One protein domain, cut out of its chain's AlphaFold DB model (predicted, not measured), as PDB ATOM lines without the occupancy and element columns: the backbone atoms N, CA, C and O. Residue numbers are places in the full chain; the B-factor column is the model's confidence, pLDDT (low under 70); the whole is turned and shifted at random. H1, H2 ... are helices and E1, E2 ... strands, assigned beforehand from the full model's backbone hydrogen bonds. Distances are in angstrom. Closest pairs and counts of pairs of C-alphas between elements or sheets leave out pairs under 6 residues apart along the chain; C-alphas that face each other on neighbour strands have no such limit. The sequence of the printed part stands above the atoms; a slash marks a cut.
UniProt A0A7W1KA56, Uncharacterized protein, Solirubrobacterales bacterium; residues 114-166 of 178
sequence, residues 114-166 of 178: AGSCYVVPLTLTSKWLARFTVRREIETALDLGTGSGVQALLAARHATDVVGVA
ATOM      1  N   ALA A 114     205.911 185.951 211.170       57.25
ATOM      2  CA  ALA A 114     206.174 186.572 209.874       57.25
ATOM      3  C   ALA A 114     205.830 188.079 209.786       57.25
ATOM      4  O   ALA A 114     206.027 188.683 208.727       57.25
ATOM      5  N   GLY A 115     205.301 188.705 210.846       63.97
ATOM      6  CA  GLY A 115     204.877 190.112 210.837       63.97
ATOM      7  C   GLY A 115     205.983 191.114 211.203       63.97
ATOM      8  O   GLY A 115     206.734 190.915 212.151       63.97
ATOM      9  N   SER A 116     206.041 192.271 210.528       59.66
ATOM     10  CA  SER A 116     206.961 193.375 210.886       59.66
ATOM     11  C   SER A 116     206.663 194.022 212.248       59.66
ATOM     12  O   SER A 116     207.474 194.794 212.758       59.66
ATOM     13  N   CYS A 117     205.501 193.712 212.822       73.62
ATOM     14  CA  CYS A 117     205.042 194.173 214.129       73.62
ATOM     15  C   CYS A 117     205.038 193.052 215.181       73.62
ATOM     16  O   CYS A 117     204.407 193.231 216.217       73.62
ATOM     17  N   TYR A 118     205.721 191.930 214.915       79.31
ATOM     18  CA  TYR A 118     205.746 190.771 215.803       79.31
ATOM     19  C   TYR A 118     206.373 191.103 217.166       79.31
ATOM     20  O   TYR A 118     207.546 191.482 217.259       79.31
ATOM     21  N   VAL A 119     205.598 190.941 218.235       83.50
ATOM     22  CA  VAL A 119     206.044 191.093 219.619       83.50
ATOM     23  C   VAL A 119     206.456 189.734 220.155       83.50
ATOM     24  O   VAL A 119     205.623 188.897 220.485       83.50
ATOM     25  N   VAL A 120     207.763 189.527 220.310       84.62
ATOM     26  CA  VAL A 120     208.300 188.250 220.786       84.62
ATOM     27  C   VAL A 120     207.706 187.896 222.164       84.62
ATOM     28  O   VAL A 120     207.826 188.691 223.108       84.62
ATOM     29  N   PRO A 121     207.096 186.706 222.320       85.25
ATOM     30  CA  PRO A 121     206.600 186.244 223.608       85.25
ATOM     31  C   PRO A 121     207.749 186.010 224.587       85.25
ATOM     32  O   PRO A 121     208.923 185.981 224.224       85.25
ATOM     33  N   LEU A 122     207.432 185.844 225.871       88.12
ATOM     34  CA  LEU A 122     208.461 185.704 226.894       88.12
ATOM     35  C   LEU A 122     209.407 184.519 226.609       88.12
ATOM     36  O   LEU A 122     209.027 183.354 226.720       88.12
ATOM     37  N   THR A 123     210.677 184.826 226.339       88.88
ATOM     38  CA  THR A 123     211.699 183.825 225.996       88.88
ATOM     39  C   THR A 123     212.577 183.442 227.188       88.88
ATOM     40  O   THR A 123     212.650 184.154 228.194       88.88
ATOM     41  N   LEU A 124     213.326 182.339 227.063       89.12
ATOM     42  CA  LEU A 124     214.392 182.006 228.016       89.12
ATOM     43  C   LEU A 124     215.437 183.122 228.111       89.12
ATOM     44  O   LEU A 124     215.891 183.421 229.210       89.12
ATOM     45  N   THR A 125     215.781 183.772 226.999       89.62
ATOM     46  CA  THR A 125     216.730 184.892 226.983       89.62
ATOM     47  C   THR A 125     216.226 186.059 227.825       89.62
ATOM     48  O   THR A 125     216.975 186.576 228.649       89.62
ATOM     49  N   SER A 126     214.943 186.419 227.709       90.31
ATOM     50  CA  SER A 126     214.320 187.446 228.556       90.31
ATOM     51  C   SER A 126     214.403 187.072 230.043       90.31
ATOM     52  O   SER A 126     214.737 187.910 230.881       90.31
ATOM     53  N   LYS A 127     214.159 185.798 230.380       91.88
ATOM     54  CA  LYS A 127     214.263 185.297 231.760       91.88
ATOM     55  C   LYS A 127     215.700 185.334 232.282       91.88
ATOM     56  O   LYS A 127     215.920 185.715 233.429       91.88
ATOM     57  N   TRP A 128     216.676 184.951 231.461       94.12
ATOM     58  CA  TRP A 128     218.093 184.994 231.821       94.12
ATOM     59  C   TRP A 128     218.585 186.419 232.014       94.12
ATOM     60  O   TRP A 128     219.199 186.696 233.041       94.12
ATOM     61  N   LEU A 129     218.255 187.326 231.093       92.94
ATOM     62  CA  LEU A 129     218.572 188.743 231.227       92.94
ATOM     63  C   LEU A 129     218.059 189.274 232.567       92.94
ATOM     64  O   LEU A 129     218.849 189.737 233.378       92.94
ATOM     65  N   ALA A 130     216.779 189.062 232.872       92.25
ATOM     66  CA  ALA A 130     216.179 189.495 234.133       92.25
ATOM     67  C   ALA A 130     216.841 188.910 235.396       92.25
ATOM     68  O   ALA A 130     216.818 189.556 236.449       92.25
ATOM     69  N   ARG A 131     217.395 187.692 235.313       92.12
ATOM     70  CA  ARG A 131     218.120 187.028 236.411       92.12
ATOM     71  C   ARG A 131     219.541 187.558 236.591       92.12
ATOM     72  O   ARG A 131     220.038 187.540 237.711       92.12
ATOM     73  N   PHE A 132     220.186 188.007 235.516       95.00
ATOM     74  CA  PHE A 132     221.546 188.553 235.549       95.00
ATOM     75  C   PHE A 132     221.592 190.082 235.671       95.00
ATOM     76  O   PHE A 132     222.648 190.633 235.980       95.00
ATOM     77  N   THR A 133     220.470 190.777 235.467       93.31
ATOM     78  CA  THR A 133     220.367 192.226 235.675       93.31
ATOM     79  C   THR A 133     220.665 192.589 237.129       93.31
ATOM     80  O   THR A 133     220.018 192.104 238.057       93.31
ATOM     81  N   VAL A 134     221.625 193.495 237.333       93.12
ATOM     82  CA  VAL A 134     221.946 194.067 238.648       93.12
ATOM     83  C   VAL A 134     220.862 195.072 239.048       93.12
ATOM     84  O   VAL A 134     220.637 196.053 238.344       93.12
ATOM     85  N   ARG A 135     220.218 194.856 240.201       91.12
ATOM     86  CA  ARG A 135     219.046 195.621 240.673       91.12
ATOM     87  C   ARG A 135     219.387 196.568 241.822       91.12
ATOM     88  O   ARG A 135     218.875 196.428 242.928       91.12
ATOM     89  N   ARG A 136     220.304 197.502 241.575       93.69
ATOM     90  CA  ARG A 136     220.542 198.619 242.502       93.69
ATOM     91  C   ARG A 136     219.463 199.681 242.300       93.69
ATOM     92  O   ARG A 136     219.010 199.859 241.172       93.69
ATOM     93  N   GLU A 137     219.101 200.387 243.364       96.62
ATOM     94  CA  GLU A 137     218.218 201.550 243.255       96.62
ATOM     95  C   GLU A 137     218.849 202.596 242.325       96.62
ATOM     96  O   GLU A 137     220.032 202.937 242.453       96.62
ATOM     97  N   ILE A 138     218.071 203.055 241.348       96.69
ATOM     98  CA  ILE A 138     218.461 204.048 240.345       96.69
ATOM     99  C   ILE A 138     217.317 205.035 240.127       96.69
ATOM    100  O   ILE A 138     216.157 204.723 240.362       96.69
ATOM    101  N   GLU A 139     217.641 206.233 239.651       97.00
ATOM    102  CA  GLU A 139     216.623 207.236 239.333       97.00
ATOM    103  C   GLU A 139     215.894 206.878 238.033       97.00
ATOM    104  O   GLU A 139     214.672 206.770 238.017       97.00
ATOM    105  N   THR A 140     216.641 206.616 236.957       96.56
ATOM    106  CA  THR A 140     216.081 206.398 235.617       96.56
ATOM    107  C   THR A 140     216.608 205.118 234.968       96.56
ATOM    108  O   THR A 140     217.782 204.766 235.108       96.56
ATOM    109  N   ALA A 141     215.739 204.425 234.226       96.31
ATOM    110  CA  ALA A 141     216.073 203.264 233.406       96.31
ATOM    111  C   ALA A 141     215.499 203.395 231.984       96.31
ATOM    112  O   ALA A 141     214.369 203.844 231.793       96.31
ATOM    113  N   LEU A 142     216.271 202.956 230.988       95.12
ATOM    114  CA  LEU A 142     215.858 202.881 229.585       95.12
ATOM    115  C   LEU A 142     215.884 201.421 229.120       95.12
ATOM    116  O   LEU A 142     216.940 200.790 229.131       95.12
ATOM    117  N   ASP A 143     214.738 200.915 228.672       93.88
ATOM    118  CA  ASP A 143     214.588 199.607 228.032       93.88
ATOM    119  C   ASP A 143     214.485 199.789 226.508       93.88
ATOM    120  O   ASP A 143     213.421 200.093 225.956       93.88
ATOM    121  N   LEU A 144     215.629 199.682 225.824       92.19
ATOM    122  CA  LEU A 144     215.731 199.843 224.374       92.19
ATOM    123  C   LEU A 144     215.415 198.516 223.672       92.19
ATOM    124  O   LEU A 144     216.172 197.556 223.784       92.19
ATOM    125  N   GLY A 145     214.329 198.489 222.898       87.81
ATOM    126  CA  GLY A 145     213.793 197.252 222.330       87.81
ATOM    127  C   GLY A 145     212.864 196.534 223.307       87.81
ATOM    128  O   GLY A 145     212.932 195.315 223.434       87.81
ATOM    129  N   THR A 146     211.997 197.293 223.987       87.62
ATOM    130  CA  THR A 146     211.214 196.812 225.140       87.62
ATOM    131  C   THR A 146     210.296 195.625 224.822       87.62
ATOM    132  O   THR A 146     210.002 194.817 225.702       87.62
ATOM    133  N   GLY A 147     209.886 195.459 223.558       87.31
ATOM    134  CA  GLY A 147     209.073 194.326 223.111       87.31
ATOM    135  C   GLY A 147     207.797 194.186 223.943       87.31
ATOM    136  O   GLY A 147     206.979 195.101 223.986       87.31
ATOM    137  N   SER A 148     207.654 193.060 224.646       86.81
ATOM    138  CA  SER A 148     206.540 192.798 225.570       86.81
ATOM    139  C   SER A 148     206.563 193.634 226.858       86.81
ATOM    140  O   SER A 148     205.649 193.545 227.672       86.81
ATOM    141  N   GLY A 149     207.604 194.436 227.082       89.88
ATOM    142  CA  GLY A 149     207.736 195.315 228.243       89.88
ATOM    143  C   GLY A 149     208.260 194.632 229.504       89.88
ATOM    144  O   GLY A 149     208.378 195.279 230.541       89.88
ATOM    145  N   VAL A 150     208.589 193.335 229.456       92.69
ATOM    146  CA  VAL A 150     208.952 192.572 230.663       92.69
ATOM    147  C   VAL A 150     210.164 193.152 231.398       92.69
ATOM    148  O   VAL A 150     210.158 193.193 232.626       92.69
ATOM    149  N   GLN A 151     211.191 193.634 230.687       93.69
ATOM    150  CA  GLN A 151     212.370 194.213 231.343       93.69
ATOM    151  C   GLN A 151     212.059 195.588 231.932       93.69
ATOM    152  O   GLN A 151     212.409 195.827 233.084       93.69
ATOM    153  N   ALA A 152     211.337 196.449 231.207       94.00
ATOM    154  CA  ALA A 152     210.845 197.721 231.731       94.00
ATOM    155  C   ALA A 152     210.011 197.547 233.017       94.00
ATOM    156  O   ALA A 152     210.276 198.199 234.028       94.00
ATOM    157  N   LEU A 153     209.052 196.616 233.027       92.88
ATOM    158  CA  LEU A 153     208.217 196.336 234.204       92.88
ATOM    159  C   LEU A 153     209.032 195.799 235.389       92.88
ATOM    160  O   LEU A 153     208.753 196.126 236.541       92.88
ATOM    161  N   LEU A 154     210.059 194.988 235.126       94.06
ATOM    162  CA  LEU A 154     210.974 194.522 236.165       94.06
ATOM    163  C   LEU A 154     211.902 195.627 236.676       94.06
ATOM    164  O   LEU A 154     212.214 195.629 237.868       94.06
ATOM    165  N   ALA A 155     212.324 196.547 235.806       94.50
ATOM    166  CA  ALA A 155     213.140 197.701 236.166       94.50
ATOM    167  C   ALA A 155     212.375 198.671 237.073       94.50
ATOM    168  O   ALA A 155     212.955 199.197 238.018       94.50
ATOM    169  N   ALA A 156     211.062 198.822 236.867       95.25
ATOM    170  CA  ALA A 156     210.192 199.680 237.681       95.25
ATOM    171  C   ALA A 156     210.139 199.284 239.171       95.25
ATOM    172  O   ALA A 156     209.668 200.049 240.004       95.25
ATOM    173  N   ARG A 157     210.644 198.097 239.539       94.75
ATOM    174  CA  ARG A 157     210.782 197.675 240.945       94.75
ATOM    175  C   ARG A 157     211.960 198.326 241.669       94.75
ATOM    176  O   ARG A 157     212.020 198.256 242.889       94.75
ATOM    177  N   HIS A 158     212.920 198.877 240.931       95.00
ATOM    178  CA  HIS A 158     214.155 199.450 241.476       95.00
ATOM    179  C   HIS A 158     214.591 200.733 240.745       95.00
ATOM    180  O   HIS A 158     215.729 201.174 240.902       95.00
ATOM    181  N   ALA A 159     213.719 201.301 239.913       97.00
ATOM    182  CA  ALA A 159     213.910 202.560 239.211       97.00
ATOM    183  C   ALA A 159     212.693 203.455 239.452       97.00
ATOM    184  O   ALA A 159     211.566 202.961 239.403       97.00
ATOM    185  N   THR A 160     212.916 204.746 239.690       96.00
ATOM    186  CA  THR A 160     211.823 205.718 239.853       96.00
ATOM    187  C   THR A 160     211.106 205.958 238.527       96.00
ATOM    188  O   THR A 160     209.879 205.911 238.474       96.00
ATOM    189  N   ASP A 161     211.872 206.142 237.450       96.56
ATOM    190  CA  ASP A 161     211.362 206.413 236.110       96.56
ATOM    191  C   ASP A 161     211.872 205.375 235.107       96.56
ATOM    192  O   ASP A 161     213.077 205.140 234.973       96.56
ATOM    193  N   VAL A 162     210.953 204.761 234.361       96.44
ATOM    194  CA  VAL A 162     211.282 203.773 233.326       96.44
ATOM    195  C   VAL A 162     210.720 204.207 231.986       96.44
ATOM    196  O   VAL A 162     209.519 204.428 231.842       96.44
ATOM    197  N   VAL A 163     211.590 204.260 230.980       95.69
ATOM    198  CA  VAL A 163     211.206 204.499 229.589       95.69
ATOM    199  C   VAL A 163     211.429 203.223 228.789       95.69
ATOM    200  O   VAL A 163     212.549 202.726 228.704       95.69
ATOM    201  N   GLY A 164     210.365 202.695 228.188       92.25
ATOM    202  CA  GLY A 164     210.441 201.620 227.200       92.25
ATOM    203  C   GLY A 164     210.374 202.191 225.789       92.25
ATOM    204  O   GLY A 164     209.503 203.007 225.493       92.25
ATOM    205  N   VAL A 165     211.281 201.764 224.911       89.38
ATOM    206  CA  VAL A 165     211.298 202.178 223.501       89.38
ATOM    207  C   VAL A 165     211.162 200.945 222.617       89.38
ATOM    208  O   VAL A 165     211.924 199.989 222.756       89.38
ATOM    209  N   ALA A 166     210.211 200.973 221.687       83.38
ATOM    210  CA  ALA A 166     210.024 199.953 220.657       83.38
ATOM    211  C   ALA A 166     210.034 200.605 219.269       83.38
ATOM    212  O   ALA A 166     209.651 201.763 219.118       83.38
TER     213      ALA A 166
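What this domain is: This is residues 114 to 166 of the 178 residues of an uncharacterized protein of Solirubrobacterales bacterium (UniProt A0A7W1KA56). Two parallel strands, E1 and E2, lie side by side as a narrow ribbon, the short helix H2 packs over one face of it, and the longer helix H1 packs on H2 farther out from the ribbon, so that ribbon, H2 and H1 come one over the next. The other face of the ribbon is bare, and the unnamed stretch of residues 114 to 123 leads away from H1 to one end of the long axis. The printed part has 53 residues with two named helices and two named strands, in the order H1, E1, H2, E2, and the class is mixed, helices and strands. The sheet's order is E1, E2, all parallel. The whole is only just compact, close to loose, with a radius of gyration of the C-alphas of 11.7 A, and it is elongated, spanning 38 by 20 by 12 A.

Where its parts are: Start at Ala 114, whose C-alpha is at (206.174, 186.572, 209.874), and go along to C-alpha 124 at (214.392, 182.006, 228.016), where helix H1 begins; it holds residues 124 to 132 and is 12.3 A long from first to last C-alpha. Strand E1 comes next, residues 138 to 144, 16.7 A long. Helix H2 holds residues 150 to 155 and is 8.6 A long. Strand E2, residues 159 to 165, is 15.9 A long and ends at C-alpha 165 at (211.298, 202.178, 223.501).

How they stand to each other: Look first at E1 and E2, parallel neighbours with 14 degrees between their directions. C-alphas 140 and 161 face each other at 4.7 A, and N 143 and O 163 are within hydrogen-bond range at 2.8 A, as are N 161 and O 139 at 2.9 A. E1, H2 and E2 form a strand-helix-strand unit, two parallel neighbour strands with a helix between them along the chain, and its crossover is right-handed. The closest C-alphas of H2 and E1 are those of Ala 152 and Asp 143, 5.6 A apart. Those of H2 and E2 are Ala 152 and Gly 164, 6.0 A apart. H1 and H2 touch, with 4 pairs of C-alphas within 8 A, and their closest C-alphas are those of Ala 130 and Gln 151, 6.7 A apart. They run the same way at a shallow tilt of 8 degrees. H1 and E2 are apart. In H1 and H2 every O i to N i+4 pair is within hydrogen-bond range.

The domain as a whole: The two C-alphas farthest apart are those of Ala 114 and Glu 137, at 38.5 A. The printed part has no cut, and the links H1 to E1, E1 to H2 and H2 to E2 are tight. The mean pLDDT of the printed part is 89.8; look at the B-factor column of residues 114 to 116 to find the three under 70.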